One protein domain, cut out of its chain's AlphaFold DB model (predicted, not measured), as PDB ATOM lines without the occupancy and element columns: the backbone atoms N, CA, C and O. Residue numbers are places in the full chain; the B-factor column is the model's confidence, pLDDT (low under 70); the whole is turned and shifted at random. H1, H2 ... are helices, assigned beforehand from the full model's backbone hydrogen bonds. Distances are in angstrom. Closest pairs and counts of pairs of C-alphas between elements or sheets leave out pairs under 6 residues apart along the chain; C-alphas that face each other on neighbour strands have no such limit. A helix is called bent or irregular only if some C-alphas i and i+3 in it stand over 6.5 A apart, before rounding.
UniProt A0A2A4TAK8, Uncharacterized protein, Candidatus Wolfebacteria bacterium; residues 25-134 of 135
ATOM      1  N   GLU A  25      98.616 139.148 135.208       92.62
ATOM      2  CA  GLU A  25      98.046 140.274 135.957       92.62
ATOM      3  C   GLU A  25      96.554 140.445 135.645       92.62
ATOM      4  O   GLU A  25      95.731 140.479 136.560       92.62
ATOM      5  N   GLU A  26      96.181 140.448 134.362       92.06
ATOM      6  CA  GLU A  26      94.777 140.516 133.942       92.06
ATOM      7  C   GLU A  26      93.970 139.320 134.462       92.06
ATOM      8  O   GLU A  26      92.877 139.501 135.002       92.06
ATOM      9  N   LEU A  27      94.508 138.099 134.361       93.50
ATOM     10  CA  LEU A  27      93.858 136.905 134.912       93.50
ATOM     11  C   LEU A  27      93.660 136.998 136.424       93.50
ATOM     12  O   LEU A  27      92.595 136.633 136.922       93.50
ATOM     13  N   THR A  28      94.661 137.506 137.138       94.31
ATOM     14  CA  THR A  28      94.588 137.732 138.584       94.31
ATOM     15  C   THR A  28      93.478 138.725 138.913       94.31
ATOM     16  O   THR A  28      92.677 138.461 139.806       94.31
ATOM     17  N   GLY A  29      93.374 139.815 138.146       93.62
ATOM     18  CA  GLY A  29      92.290 140.790 138.256       93.62
ATOM     19  C   GLY A  29      90.911 140.157 138.072       93.62
ATOM     20  O   GLY A  29      90.030 140.354 138.906       93.62
ATOM     21  N   TYR A  30      90.725 139.330 137.039       92.31
ATOM     22  CA  TYR A  30      89.448 138.641 136.807       92.31
ATOM     23  C   TYR A  30      89.095 137.611 137.884       92.31
ATOM     24  O   TYR A  30      87.916 137.342 138.108       92.31
ATOM     25  N   CYS A  31      90.097 137.011 138.524       94.25
ATOM     26  CA  CYS A  31      89.891 135.970 139.527       94.25
ATOM     27  C   CYS A  31      89.823 136.515 140.964       94.25
ATOM     28  O   CYS A  31      89.480 135.752 141.860       94.25
ATOM     29  N   ALA A  32      90.126 137.797 141.200       92.62
ATOM     30  CA  ALA A  32      90.371 138.361 142.532       92.62
ATOM     31  C   ALA A  32      89.236 138.123 143.546       92.62
ATOM     32  O   ALA A  32      89.508 137.782 144.700       92.62
ATOM     33  N   ASP A  33      87.983 138.241 143.101       92.25
ATOM     34  CA  ASP A  33      86.797 138.199 143.966       92.25
ATOM     35  C   ASP A  33      86.222 136.786 144.179       92.25
ATOM     36  O   ASP A  33      85.232 136.619 144.892       92.25
ATOM     37  N   SER A  34      86.817 135.748 143.578       94.88
ATOM     38  CA  SER A  34      86.348 134.365 143.710       94.88
ATOM     39  C   SER A  34      87.465 133.442 144.174       94.88
ATOM     40  O   SER A  34      88.430 133.192 143.458       94.88
ATOM     41  N   GLU A  35      87.301 132.873 145.369       96.38
ATOM     42  CA  GLU A  35      88.228 131.882 145.930       96.38
ATOM     43  C   GLU A  35      88.461 130.707 144.975       96.38
ATOM     44  O   GLU A  35      89.606 130.390 144.669       96.38
ATOM     45  N   ILE A  36      87.387 130.171 144.394       96.12
ATOM     46  CA  ILE A  36      87.449 129.071 143.425       96.12
ATOM     47  C   ILE A  36      88.269 129.467 142.191       96.12
ATOM     48  O   ILE A  36      89.067 128.676 141.692       96.12
ATOM     49  N   LEU A  37      88.078 130.681 141.662       96.62
ATOM     50  CA  LEU A  37      88.831 131.116 140.484       96.62
ATOM     51  C   LEU A  37      90.310 131.342 140.801       96.62
ATOM     52  O   LEU A  37      91.147 131.024 139.960       96.62
ATOM     53  N   ARG A  38      90.639 131.830 142.003       97.31
ATOM     54  CA  ARG A  38      92.033 131.971 142.447       97.31
ATOM     55  C   ARG A  38      92.732 130.619 142.552       97.31
ATOM     56  O   ARG A  38      93.807 130.473 141.989       97.31
ATOM     57  N   GLU A  39      92.100 129.614 143.156       98.00
ATOM     58  CA  GLU A  39      92.673 128.259 143.242       98.00
ATOM     59  C   GLU A  39      92.896 127.625 141.857       98.00
ATOM     60  O   GLU A  39      93.906 126.958 141.598       98.00
ATOM     61  N   LEU A  40      91.962 127.850 140.929       97.94
ATOM     62  CA  LEU A  40      92.102 127.390 139.549       97.94
ATOM     63  C   LEU A  40      93.212 128.141 138.805       97.94
ATOM     64  O   LEU A  40      93.935 127.524 138.021       97.94
ATOM     65  N   LEU A  41      93.369 129.445 139.044       97.69
ATOM     66  CA  LEU A  41      94.467 130.229 138.486       97.69
ATOM     67  C   LEU A  41      95.819 129.765 139.040       97.69
ATOM     68  O   LEU A  41      96.746 129.558 138.262       97.69
ATOM     69  N   ASP A  42      95.915 129.511 140.344       97.75
ATOM     70  CA  ASP A  42      97.116 128.946 140.962       97.75
ATOM     71  C   ASP A  42      97.470 127.589 140.347       97.75
ATOM     72  O   ASP A  42      98.630 127.331 140.020       97.75
ATOM     73  N   SER A  43      96.466 126.749 140.082       97.94
ATOM     74  CA  SER A  43      96.661 125.478 139.375       97.94
ATOM     75  C   SER A  43      97.229 125.683 137.964       97.94
ATOM     76  O   SER A  43      98.151 124.971 137.563       97.94
ATOM     77  N   VAL A  44      96.737 126.680 137.216       98.06
ATOM     78  CA  VAL A  44      97.285 127.046 135.896       98.06
ATOM     79  C   VAL A  44      98.736 127.509 136.005       98.06
ATOM     80  O   VAL A  44      99.568 127.079 135.204       98.06
ATOM     81  N   VAL A  45      99.064 128.344 136.993       98.19
ATOM     82  CA  VAL A  45     100.433 128.835 137.216       98.19
ATOM     83  C   VAL A  45     101.378 127.679 137.543       98.19
ATOM     84  O   VAL A  45     102.434 127.559 136.922       98.19
ATOM     85  N   VAL A  46     100.991 126.786 138.459       98.25
ATOM     86  CA  VAL A  46     101.788 125.605 138.827       98.25
ATOM     87  C   VAL A  46     102.008 124.692 137.622       98.25
ATOM     88  O   VAL A  46     103.138 124.281 137.356       98.25
ATOM     89  N   CYS A  47     100.960 124.388 136.853       98.19
ATOM     90  CA  CYS A  47     101.089 123.578 135.642       98.19
ATOM     91  C   CYS A  47     101.962 124.250 134.572       98.19
ATOM     92  O   CYS A  47     102.730 123.562 133.899       98.19
ATOM     93  N   SER A  48     101.896 125.576 134.446       98.31
ATOM     94  CA  SER A  48     102.706 126.343 133.496       98.31
ATOM     95  C   SER A  48     104.192 126.319 133.864       98.31
ATOM     96  O   SER A  48     105.034 126.111 132.991       98.31
ATOM     97  N   LEU A  49     104.521 126.451 135.154       98.38
ATOM     98  CA  LEU A  49     105.893 126.322 135.661       98.38
ATOM     99  C   LEU A  49     106.444 124.908 135.447       98.38
ATOM    100  O   LEU A  49     107.536 124.750 134.908       98.38
ATOM    101  N   ARG A  50     105.657 123.873 135.763       98.25
ATOM    102  CA  ARG A  50     106.041 122.477 135.494       98.25
ATOM    103  C   ARG A  50     106.251 122.216 134.004       98.25
ATOM    104  O   ARG A  50     107.138 121.460 133.619       98.25
ATOM    105  N   TYR A  51     105.434 122.830 133.147       98.44
ATOM    106  CA  TYR A  51     105.616 122.714 131.705       98.44
ATOM    107  C   TYR A  51     106.924 123.366 131.255       98.44
ATOM    108  O   TYR A  51     107.665 122.739 130.498       98.44
ATOM    109  N   LEU A  52     107.252 124.561 131.760       98.19
ATOM    110  CA  LEU A  52     108.547 125.206 131.518       98.19
ATOM    111  C   LEU A  52     109.715 124.295 131.924       98.19
ATOM    112  O   LEU A  52     110.619 124.095 131.116       98.19
ATOM    113  N   GLU A  53     109.674 123.700 133.120       97.94
ATOM    114  CA  GLU A  53     110.693 122.743 133.577       97.94
ATOM    115  C   GLU A  53     110.844 121.576 132.595       97.94
ATOM    116  O   GLU A  53     111.943 121.328 132.102       97.94
ATOM    117  N   SER A  54     109.736 120.939 132.203       97.94
ATOM    118  CA  SER A  54     109.763 119.813 131.257       97.94
ATOM    119  C   SER A  54     110.294 120.194 129.866       97.94
ATOM    120  O   SER A  54     110.941 119.393 129.194       97.94
ATOM    121  N   VAL A  55     110.046 121.430 129.417       97.56
ATOM    122  CA  VAL A  55     110.581 121.959 128.155       97.56
ATOM    123  C   VAL A  55     112.085 122.187 128.272       97.56
ATOM    124  O   VAL A  55     112.814 121.853 127.337       97.56
ATOM    125  N   CYS A  56     112.559 122.724 129.398       96.69
ATOM    126  CA  CYS A  56     113.983 122.893 129.671       96.69
ATOM    127  C   CYS A  56     114.702 121.540 129.726       96.69
ATOM    128  O   CYS A  56     115.710 121.378 129.048       96.69
ATOM    129  N   GLU A  57     114.162 120.560 130.455       95.50
ATOM    130  CA  GLU A  57     114.699 119.194 130.532       95.50
ATOM    131  C   GLU A  57     114.802 118.550 129.148       95.50
ATOM    132  O   GLU A  57     115.880 118.118 128.741       95.50
ATOM    133  N   PHE A  58     113.707 118.564 128.382       95.31
ATOM    134  CA  PHE A  58     113.692 118.042 127.017       95.31
ATOM    135  C   PHE A  58     114.719 118.745 126.121       95.31
ATOM    136  O   PHE A  58     115.440 118.100 125.361       95.31
ATOM    137  N   THR A  59     114.823 120.071 126.225       94.19
ATOM    138  CA  THR A  59     115.781 120.858 125.438       94.19
ATOM    139  C   THR A  59     117.221 120.515 125.806       94.19
ATOM    140  O   THR A  59     118.050 120.374 124.911       94.19
ATOM    141  N   LEU A  60     117.518 120.338 127.096       93.38
ATOM    142  CA  LEU A  60     118.839 119.931 127.573       93.38
ATOM    143  C   LEU A  60     119.218 118.550 127.040       93.38
ATOM    144  O   LEU A  60     120.323 118.394 126.528       93.38
ATOM    145  N   VAL A  61     118.308 117.571 127.098       92.00
ATOM    146  CA  VAL A  61     118.541 116.233 126.527       92.00
ATOM    147  C   VAL A  61     118.760 116.318 125.015       92.00
ATOM    148  O   VAL A  61     119.707 115.732 124.507       92.00
ATOM    149  N   ASN A  62     117.962 117.116 124.302       88.12
ATOM    150  CA  ASN A  62     118.091 117.313 122.855       88.12
ATOM    151  C   ASN A  62     119.386 118.046 122.435       88.12
ATOM    152  O   ASN A  62     119.764 118.001 121.268       88.12
ATOM    153  N   MET A  63     120.049 118.755 123.355       89.88
ATOM    154  CA  MET A  63     121.332 119.429 123.110       89.88
ATOM    155  C   MET A  63     122.552 118.544 123.388       89.88
ATOM    156  O   MET A  63     123.651 118.901 122.957       89.88
ATOM    157  N   LYS A  64     122.386 117.427 124.105       89.56
ATOM    158  CA  LYS A  64     123.471 116.472 124.356       89.56
ATOM    159  C   LYS A  64     123.931 115.834 123.046       89.56
ATOM    160  O   LYS A  64     123.143 115.635 122.120       89.56
ATOM    161  N   SER A  65     125.216 115.503 122.969       75.38
ATOM    162  CA  SER A  65     125.733 114.721 121.842       75.38
ATOM    163  C   SER A  65     125.158 113.298 121.859       75.38
ATOM    164  O   SER A  65     124.751 112.800 122.908       75.38
ATOM    165  N   SER A  66     125.127 112.620 120.705       72.62
ATOM    166  CA  SER A  66     124.574 111.257 120.592       72.62
ATOM    167  C   SER A  66     125.225 110.251 121.546       72.62
ATOM    168  O   SER A  66     124.577 109.291 121.942       72.62
ATOM    169  N   ASP A  67     126.477 110.495 121.938       75.12
ATOM    170  CA  ASP A  67     127.254 109.622 122.821       75.12
ATOM    171  C   ASP A  67     126.977 109.892 124.319       75.12
ATOM    172  O   ASP A  67     127.393 109.120 125.183       75.12
ATOM    173  N   GLU A  68     126.270 110.981 124.642       79.12
ATOM    174  CA  GLU A  68     125.921 111.409 126.006       79.12
ATOM    175  C   GLU A  68     124.461 111.117 126.383       79.12
ATOM    176  O   GLU A  68     124.101 111.201 127.562       79.12
ATOM    177  N   VAL A  69     123.615 110.805 125.397       78.69
ATOM    178  CA  VAL A  69     122.202 110.467 125.607       78.69
ATOM    179  C   VAL A  69     122.096 108.975 125.896       78.69
ATOM    180  O   VAL A  69     122.471 108.141 125.070       78.69
ATOM    181  N   LYS A  70     121.579 108.621 127.075       85.19
ATOM    182  CA  LYS A  70     121.296 107.216 127.385       85.19
ATOM    183  C   LYS A  70     120.139 106.720 126.522       85.19
ATOM    184  O   LYS A  70     119.225 107.476 126.202       85.19
ATOM    185  N   GLU A  71     120.153 105.431 126.189       84.94
ATOM    186  CA  GLU A  71     119.044 104.794 125.473       84.94
ATOM    187  C   GLU A  71     117.710 105.070 126.191       84.94
ATOM    188  O   GLU A  71     117.586 104.824 127.393       84.94
ATOM    189  N   GLY A  72     116.734 105.624 125.467       85.62
ATOM    190  CA  GLY A  72     115.406 105.960 125.988       85.62
ATOM    191  C   GLY A  72     115.287 107.300 126.727       85.62
ATOM    192  O   GLY A  72     114.170 107.719 127.018       85.62
ATOM    193  N   GLU A  73     116.390 107.999 127.021       90.69
ATOM    194  CA  GLU A  73     116.361 109.271 127.769       90.69
ATOM    195  C   GLU A  73     115.632 110.378 126.989       90.69
ATOM    196  O   GLU A  73     114.905 111.186 127.570       90.69
ATOM    197  N   PHE A  74     115.790 110.399 125.662       90.88
ATOM    198  CA  PHE A  74     115.093 111.350 124.800       90.88
ATOM    199  C   PHE A  74     113.582 111.094 124.779       90.88
ATOM    200  O   PHE A  74     112.795 112.020 124.984       90.88
ATOM    201  N   GLU A  75     113.170 109.843 124.564       93.81
ATOM    202  CA  GLU A  75     111.764 109.439 124.542       93.81
ATOM    203  C   GLU A  75     111.087 109.673 125.896       93.81
ATOM    204  O   GLU A  75     109.947 110.137 125.944       93.81
ATOM    205  N   GLU A  76     111.783 109.398 127.002       94.56
ATOM    206  CA  GLU A  76     111.276 109.655 128.351       94.56
ATOM    207  C   GLU A  76     111.045 111.154 128.586       94.56
ATOM    208  O   GLU A  76     109.975 111.547 129.066       94.56
ATOM    209  N   ALA A  77     112.012 111.995 128.205       94.31
ATOM    210  CA  ALA A  77     111.896 113.443 128.329       94.31
ATOM    211  C   ALA A  77     110.762 114.007 127.453       94.31
ATOM    212  O   ALA A  77     109.988 114.851 127.915       94.31
ATOM    213  N   ASP A  78     110.613 113.523 126.215       95.50
ATOM    214  CA  ASP A  78     109.527 113.953 125.329       95.50
ATOM    215  C   ASP A  78     108.150 113.524 125.859       95.50
ATOM    216  O   ASP A  78     107.211 114.325 125.903       95.50
ATOM    217  N   GLU A  79     108.028 112.286 126.340       96.94
ATOM    218  CA  GLU A  79     106.779 111.769 126.897       96.94
ATOM    219  C   GLU A  79     106.405 112.473 128.208       96.94
ATOM    220  O   GLU A  79     105.228 112.752 128.455       96.94
ATOM    221  N   ASN A  80     107.383 112.796 129.060       96.56
ATOM    222  CA  ASN A  80     107.156 113.625 130.244       96.56
ATOM    223  C   ASN A  80     106.631 115.012 129.846       96.56
ATOM    224  O   ASN A  80     105.559 115.424 130.298       96.56
ATOM    225  N   ARG A  81     107.325 115.695 128.926       97.56
ATOM    226  CA  ARG A  81     106.911 117.001 128.395       97.56
ATOM    227  C   ARG A  81     105.496 116.956 127.823       97.56
ATOM    228  O   ARG A  81     104.697 117.855 128.091       97.56
ATOM    229  N   ARG A  82     105.150 115.909 127.066       97.75
ATOM    230  CA  ARG A  82     103.811 115.725 126.488       97.75
ATOM    231  C   ARG A  82     102.735 115.599 127.565       97.75
ATOM    232  O   ARG A  82     101.723 116.293 127.476       97.75
ATOM    233  N   ARG A  83     102.959 114.763 128.585       97.94
ATOM    234  CA  ARG A  83     102.016 114.564 129.702       97.94
ATOM    235  C   ARG A  83     101.788 115.850 130.491       97.94
ATOM    236  O   ARG A  83     100.648 116.204 130.788       97.94
ATOM    237  N   VAL A  84     102.860 116.581 130.794       97.88
ATOM    238  CA  VAL A  84     102.761 117.863 131.505       97.88
ATOM    239  C   VAL A  84     102.046 118.914 130.648       97.88
ATOM    240  O   VAL A  84     101.228 119.675 131.168       97.88
ATOM    241  N   HIS A  85     102.284 118.926 129.333       98.00
ATOM    242  CA  HIS A  85     101.583 119.821 128.409       98.00
ATOM    243  C   HIS A  85     100.071 119.598 128.420       98.00
ATOM    244  O   HIS A  85      99.317 120.566 128.468       98.00
ATOM    245  N   GLU A  86      99.629 118.340 128.407       98.06
ATOM    246  CA  GLU A  86      98.207 117.977 128.435       98.06
ATOM    247  C   GLU A  86      97.540 118.393 129.742       98.06
ATOM    248  O   GLU A  86      96.515 119.073 129.713       98.06
ATOM    249  N   ALA A  87      98.175 118.105 130.881       98.00
ATOM    250  CA  ALA A  87      97.682 118.555 132.181       98.00
ATOM    251  C   ALA A  87      97.554 120.088 132.247       98.00
ATOM    252  O   ALA A  87      96.574 120.622 132.768       98.00
ATOM    253  N   ASN A  88      98.519 120.809 131.673       97.94
ATOM    254  CA  ASN A  88      98.469 122.263 131.608       97.94
ATOM    255  C   ASN A  88      97.342 122.778 130.693       97.94
ATOM    256  O   ASN A  88      96.635 123.722 131.049       97.94
ATOM    257  N   MET A  89      97.128 122.145 129.536       97.56
ATOM    258  CA  MET A  89      95.992 122.452 128.660       97.56
ATOM    259  C   MET A  89      94.656 122.265 129.385       97.56
ATOM    260  O   MET A  89      93.758 123.100 129.242       97.56
ATOM    261  N   ASP A  90      94.521 121.200 130.171       97.94
ATOM    262  CA  ASP A  90      93.317 120.937 130.951       97.94
ATOM    263  C   ASP A  90      93.095 121.998 132.028       97.94
ATOM    264  O   ASP A  90      91.991 122.540 132.111       97.94
ATOM    265  N   ALA A  91      94.133 122.368 132.785       97.94
ATOM    266  CA  ALA A  91      94.055 123.430 133.789       97.94
ATOM    267  C   ALA A  91      93.559 124.754 133.177       97.94
ATOM    268  O   ALA A  91      92.608 125.357 133.680       97.94
ATOM    269  N   ILE A  92      94.130 125.158 132.036       97.19
ATOM    270  CA  ILE A  92      93.740 126.377 131.306       97.19
ATOM    271  C   ILE A  92      92.266 126.318 130.891       97.19
ATOM    272  O   ILE A  92      91.508 127.270 131.093       97.19
ATOM    273  N   ASN A  93      91.833 125.188 130.334       96.44
ATOM    274  CA  ASN A  93      90.451 125.011 129.900       96.44
ATOM    275  C   ASN A  93      89.465 124.965 131.075       96.44
ATOM    276  O   ASN A  93      88.343 125.465 130.958       96.44
ATOM    277  N   ILE A  94      89.848 124.366 132.206       97.06
ATOM    278  CA  ILE A  94      89.036 124.344 133.426       97.06
ATOM    279  C   ILE A  94      88.864 125.765 133.963       97.06
ATOM    280  O   ILE A  94      87.726 126.149 134.250       97.06
ATOM    281  N   LEU A  95      89.942 126.549 134.050       97.06
ATOM    282  CA  LEU A  95      89.873 127.944 134.477       97.06
ATOM    283  C   LEU A  95      88.935 128.740 133.564       97.06
ATOM    284  O   LEU A  95      87.948 129.289 134.044       97.06
ATOM    285  N   ALA A  96      89.162 128.725 132.247       95.25
ATOM    286  CA  ALA A  96      88.357 129.497 131.298       95.25
ATOM    287  C   ALA A  96      86.858 129.143 131.353       95.25
ATOM    288  O   ALA A  96      85.991 130.022 131.316       95.25
ATOM    289  N   ARG A  97      86.523 127.851 131.500       95.19
ATOM    290  CA  ARG A  97      85.129 127.413 131.683       95.19
ATOM    291  C   ARG A  97      84.528 127.927 132.990       95.19
ATOM    292  O   ARG A  97      83.356 128.299 132.993       95.19
ATOM    293  N   ASN A  98      85.285 127.930 134.085       95.56
ATOM    294  CA  ASN A  98      84.796 128.418 135.375       95.56
ATOM    295  C   ASN A  98      84.701 129.944 135.422       95.56
ATOM    296  O   ASN A  98      83.713 130.446 135.949       95.56
ATOM    297  N   MET A  99      85.629 130.670 134.799       94.19
ATOM    298  CA  MET A  99      85.543 132.123 134.620       94.19
ATOM    299  C   MET A  99      84.228 132.506 133.938       94.19
ATOM    300  O   MET A  99      83.463 133.304 134.473       94.19
ATOM    301  N   LYS A 100      83.887 131.833 132.828       93.56
ATOM    302  CA  LYS A 100      82.610 132.053 132.133       93.56
ATOM    303  C   LYS A 100      81.392 131.792 133.028       93.56
ATOM    304  O   LYS A 100      80.408 132.519 132.943       93.56
ATOM    305  N   LYS A 101      81.435 130.762 133.884       92.88
ATOM    306  CA  LYS A 101      80.346 130.451 134.833       92.88
ATOM    307  C   LYS A 101      80.171 131.516 135.919       92.88
ATOM    308  O   LYS A 101      79.062 131.671 136.412       92.88
ATOM    309  N   HIS A 102      81.235 132.236 136.263       90.69
ATOM    310  CA  HIS A 102      81.225 133.312 137.257       90.69
ATOM    311  C   HIS A 102      81.032 134.705 136.631       90.69
ATOM    312  O   HIS A 102      81.170 135.708 137.319       90.69
ATOM    313  N   GLY A 103      80.695 134.785 135.337       88.75
ATOM    314  CA  GLY A 103      80.439 136.055 134.649       88.75
ATOM    315  C   GLY A 103      81.692 136.810 134.193       88.75
ATOM    316  O   GLY A 103      81.567 137.918 133.680       88.75
ATOM    317  N   CYS A 104      82.880 136.220 134.331       88.06
ATOM    318  CA  CYS A 104      84.127 136.775 133.806       88.06
ATOM    319  C   CYS A 104      84.293 136.428 132.317       88.06
ATOM    320  O   CYS A 104      83.754 135.427 131.825       88.06
ATOM    321  N   ASP A 105      85.097 137.214 131.599       82.75
ATOM    322  CA  ASP A 105      85.445 136.890 130.217       82.75
ATOM    323  C   ASP A 105      86.340 135.638 130.158       82.75
ATOM    324  O   ASP A 105      87.467 135.620 130.646       82.75
ATOM    325  N   GLY A 106      85.818 134.567 129.556       79.00
ATOM    326  CA  GLY A 106      86.553 133.332 129.272       79.00
ATOM    327  C   GLY A 106      86.943 133.176 127.800       79.00
ATOM    328  O   GLY A 106      87.419 132.112 127.410       79.00
ATOM    329  N   THR A 107      86.694 134.175 126.946       83.69
ATOM    330  CA  THR A 107      86.905 134.067 125.491       83.69
ATOM    331  C   THR A 107      88.374 134.125 125.090       83.69
ATOM    332  O   THR A 107      88.724 133.625 124.021       83.69
ATOM    333  N   TRP A 108      89.258 134.607 125.964       85.31
ATOM    334  CA  TRP A 108      90.708 134.616 125.754       85.31
ATOM    335  C   TRP A 108      91.276 133.225 125.410       85.31
ATOM    336  O   TRP A 108      92.195 133.113 124.596       85.31
ATOM    337  N   VAL A 109      90.681 132.142 125.932       90.44
ATOM    338  CA  VAL A 109      91.129 130.764 125.653       90.44
ATOM    339  C   VAL A 109      90.886 130.340 124.200       90.44
ATOM    340  O   VAL A 109      91.528 129.413 123.703       90.44
ATOM    341  N   THR A 110      89.990 131.023 123.476       87.25
ATOM    342  CA  THR A 110      89.672 130.698 122.073       87.25
ATOM    343  C   THR A 110      90.875 130.875 121.147       87.25
ATOM    344  O   THR A 110      91.025 130.146 120.164       87.25
ATOM    345  N   LYS A 111      91.794 131.782 121.495       82.69
ATOM    346  CA  LYS A 111      93.067 131.949 120.790       82.69
ATOM    347  C   LYS A 111      93.966 130.715 120.940       82.69
ATOM    348  O   LYS A 111      94.648 130.330 119.995       82.69
ATOM    349  N   CYS A 112      93.930 130.057 122.098       86.44
ATOM    350  CA  CYS A 112      94.644 128.800 122.324       86.44
ATOM    351  C   CYS A 112      93.969 127.634 121.591       86.44
ATOM    352  O   CYS A 112      94.637 126.870 120.897       86.44
ATOM    353  N   SER A 113      92.644 127.504 121.705       86.31
ATOM    354  CA  SER A 113      91.917 126.374 121.115       86.31
ATOM    355  C   SER A 113      91.872 126.394 119.584       86.31
ATOM    356  O   SER A 113      91.921 125.329 118.980       86.31
ATOM    357  N   SER A 114      91.837 127.571 118.953       83.94
ATOM    358  CA  SER A 114      91.813 127.708 117.485       83.94
ATOM    359  C   SER A 114      93.134 127.340 116.803       83.94
ATOM    360  O   SER A 114      93.124 126.839 115.681       83.94
ATOM    361  N   VAL A 115      94.267 127.567 117.471       85.81
ATOM    362  CA  VAL A 115      95.607 127.243 116.950       85.81
ATOM    363  C   VAL A 115      96.053 125.840 117.378       85.81
ATOM    364  O   VAL A 115      96.832 125.189 116.683       85.81
ATOM    365  N   GLY A 116      95.553 125.350 118.511       87.62
ATOM    366  CA  GLY A 116      95.841 124.015 119.025       87.62
ATOM    367  C   GLY A 116      97.017 123.980 120.000       87.62
ATOM    368  O   GLY A 116      97.385 124.982 120.615       87.62
ATOM    369  N   ARG A 117      97.609 122.791 120.174       92.50
ATOM    370  CA  ARG A 117      98.565 122.476 121.258       92.50
ATOM    371  C   ARG A 117      99.717 123.483 121.368       92.50
ATOM    372  O   ARG A 117     100.072 123.891 122.470       92.50
ATOM    373  N   THR A 118     100.268 123.938 120.245       91.50
ATOM    374  CA  THR A 118     101.388 124.894 120.228       91.50
ATOM    375  C   THR A 118     101.035 126.232 120.880       91.50
ATOM    376  O   THR A 118     101.860 126.792 121.599       91.50
ATOM    377  N   ALA A 119      99.811 126.736 120.695       91.62
ATOM    378  CA  ALA A 119      99.390 127.985 121.326       91.62
ATOM    379  C   ALA A 119      99.233 127.846 122.842       91.62
ATOM    380  O   ALA A 119      99.627 128.754 123.567       91.62
ATOM    381  N   TYR A 120      98.744 126.700 123.326       95.19
ATOM    382  CA  TYR A 120      98.746 126.405 124.761       95.19
ATOM    383  C   TYR A 120     100.160 126.348 125.331       95.19
ATOM    384  O   TYR A 120     100.393 126.865 126.416       95.19
ATOM    385  N   GLY A 121     101.107 125.751 124.600       95.69
ATOM    386  CA  GLY A 121     102.509 125.721 125.019       95.69
ATOM    387  C   GLY A 121     103.102 127.128 125.122       95.69
ATOM    388  O   GLY A 121     103.698 127.473 126.136       95.69
ATOM    389  N   LYS A 122     102.864 127.980 124.114       94.31
ATOM    390  CA  LYS A 122     103.305 129.384 124.133       94.31
ATOM    391  C   LYS A 122     102.692 130.165 125.299       94.31
ATOM    392  O   LYS A 122     103.416 130.865 125.998       94.31
ATOM    393  N   PHE A 123     101.386 130.024 125.515       94.69
ATOM    394  CA  PHE A 123     100.684 130.665 126.625       94.69
ATOM    395  C   PHE A 123     101.250 130.235 127.985       94.69
ATOM    396  O   PHE A 123     101.548 131.079 128.821       94.69
ATOM    397  N   ALA A 124     101.478 128.934 128.178       96.19
ATOM    398  CA  ALA A 124     102.065 128.393 129.401       96.19
ATOM    399  C   ALA A 124     103.443 128.996 129.701       96.19
ATOM    400  O   ALA A 124     103.703 129.433 130.818       96.19
ATOM    401  N   LEU A 125     104.313 129.069 128.689       96.12
ATOM    402  CA  LEU A 125     105.635 129.674 128.841       96.12
ATOM    403  C   LEU A 125     105.532 131.160 129.202       96.12
ATOM    404  O   LEU A 125     106.267 131.614 130.070       96.12
ATOM    405  N   MET A 126     104.602 131.906 128.593       94.75
ATOM    406  CA  MET A 126     104.364 133.307 128.960       94.75
ATOM    407  C   MET A 126     103.956 133.453 130.429       94.75
ATOM    408  O   MET A 126     104.607 134.197 131.155       94.75
ATOM    409  N   ILE A 127     102.950 132.699 130.885       95.44
ATOM    410  CA  ILE A 127     102.494 132.731 132.284       95.44
ATOM    411  C   ILE A 127     103.627 132.363 133.248       95.44
ATOM    412  O   ILE A 127     103.807 133.028 134.269       95.44
ATOM    413  N   ALA A 128     104.417 131.337 132.922       96.81
ATOM    414  CA  ALA A 128     105.564 130.932 133.729       96.81
ATOM    415  C   ALA A 128     106.613 132.055 133.836       96.81
ATOM    416  O   ALA A 128     107.033 132.398 134.941       96.81
ATOM    417  N   PHE A 129     106.999 132.673 132.713       95.19
ATOM    418  CA  PHE A 129     107.967 133.772 132.707       95.19
ATOM    419  C   PHE A 129     107.450 135.025 133.417       95.19
ATOM    420  O   PHE A 129     108.216 135.657 134.146       95.19
ATOM    421  N   GLU A 130     106.174 135.378 133.249       94.44
ATOM    422  CA  GLU A 130     105.550 136.481 133.985       94.44
ATOM    423  C   GLU A 130     105.587 136.209 135.489       94.44
ATOM    424  O   GLU A 130     106.091 137.039 136.242       94.44
ATOM    425  N   LYS A 131     105.182 135.009 135.927       95.31
ATOM    426  CA  LYS A 131     105.234 134.623 137.343       95.31
ATOM    427  C   LYS A 131     106.643 134.713 137.927       95.31
ATOM    428  O   LYS A 131     106.792 135.153 139.062       95.31
ATOM    429  N   MET A 132     107.659 134.293 137.174       93.69
ATOM    430  CA  MET A 132     109.064 134.366 137.594       93.69
ATOM    431  C   MET A 132     109.622 135.797 137.600       93.69
ATOM    432  O   MET A 132     110.588 136.071 138.308       93.69
ATOM    433  N   SER A 133     109.051 136.691 136.791       89.31
ATOM    434  CA  SER A 133     109.501 138.082 136.659       89.31
ATOM    435  C   SER A 133     108.821 139.024 137.657       89.31
ATOM    436  O   SER A 133     109.370 140.087 137.957       89.31
ATOM    437  N   SER A 134     107.654 138.642 138.178       79.19
ATOM    438  CA  SER A 134     106.961 139.350 139.254       79.19
ATOM    439  C   SER A 134     107.762 139.242 140.556       79.19
ATOM    440  O   SER A 134     107.803 138.182 141.180       79.19
TER     441      SER A 134
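This is residues 25 to 134 of the 135 residues of an uncharacterized protein of Candidatus Wolfebacteria bacterium (UniProt A0A2A4TAK8). A long helical hairpin, H2 and H3 side by side, makes the length of the domain, and H5 crosses it on one side, about perpendicular to both. The short H1 folds back on residues 37 to 41 of H2, and the short H4 folds back on residues 92 to 96 of H3 and leads into H5, while residues 53 to 63 of H2 and 73 to 84 of H3, the end of the hairpin toward the link of residues 64 to 72, touch no helix but each other's. The printed part has 110 residues with five named helices, in the order H1, H2, H3, H4, H5, and no named strand; the class is all helix. The whole is only just loose, close to compact, with a radius of gyration of the C-alphas of 15.9 A, and elongated, with spans of 55 by 29 by 18 A.

H1 is residues 25 to 31, beginning at C-alpha 25 (98.046, 140.274, 135.957), 9.9 A long. H2, residues 35 to 63, runs 42.1 A from C-alpha 35 (88.228, 131.882, 145.930). H3, residues 73 to 101, runs 42.4 A. H4 is residues 107 to 115, 14.0 A long; it is neither bent nor irregular, but only just: C-alphas 108 and 111 are 6.1 A apart. H5, residues 117 to 133, runs 24.5 A and ends at C-alpha 133 (109.501, 138.082, 136.659).

H2 and H3 form a hairpin: they touch, with the closest C-alphas those of Ser 54 and Arg 81, 4.9 A apart, at a shallow tilt of 21 degrees, opposite ways. H1 and H2 also form a hairpin, at a steep tilt of 40 degrees; H1 touches residues 37 to 41 of H2 alone, closest at the C-alphas of Cys 31 and Leu 37, 5.1 A. H5 touches H2 with the closest C-alphas those of Ser 48 and Ala 124, 4.6 A, about perpendicular at 77 degrees. H5 touches H3 at the C-alphas of Met 89 and Tyr 120, 6.2 A, their closest. H3 and H4, a third hairpin, touch at the C-alphas of Ala 96 and Val 109, their closest at 6.4 A, at a shallow tilt of 34 degrees, only just short of steep. H4 touches H5, closest at the C-alphas of Cys 112 and Ala 119, 4.9 A. H1 is apart from H4 and H5. In H1, H2, H3 and H5 every O i to N i+4 pair is within hydrogen-bond range; in H4 2 of 5 are, beside 4 of 6 O i to N i+3 pairs.

The C-alphas farthest apart, those of Asp 67 and Gly 103, are 55.0 A apart. The printed part has no cut. No link is long: H2 to H3 is short, with 9 residues, and the others are tight. The mean pLDDT of the printed part is 92.8, and no printed residue is under 70.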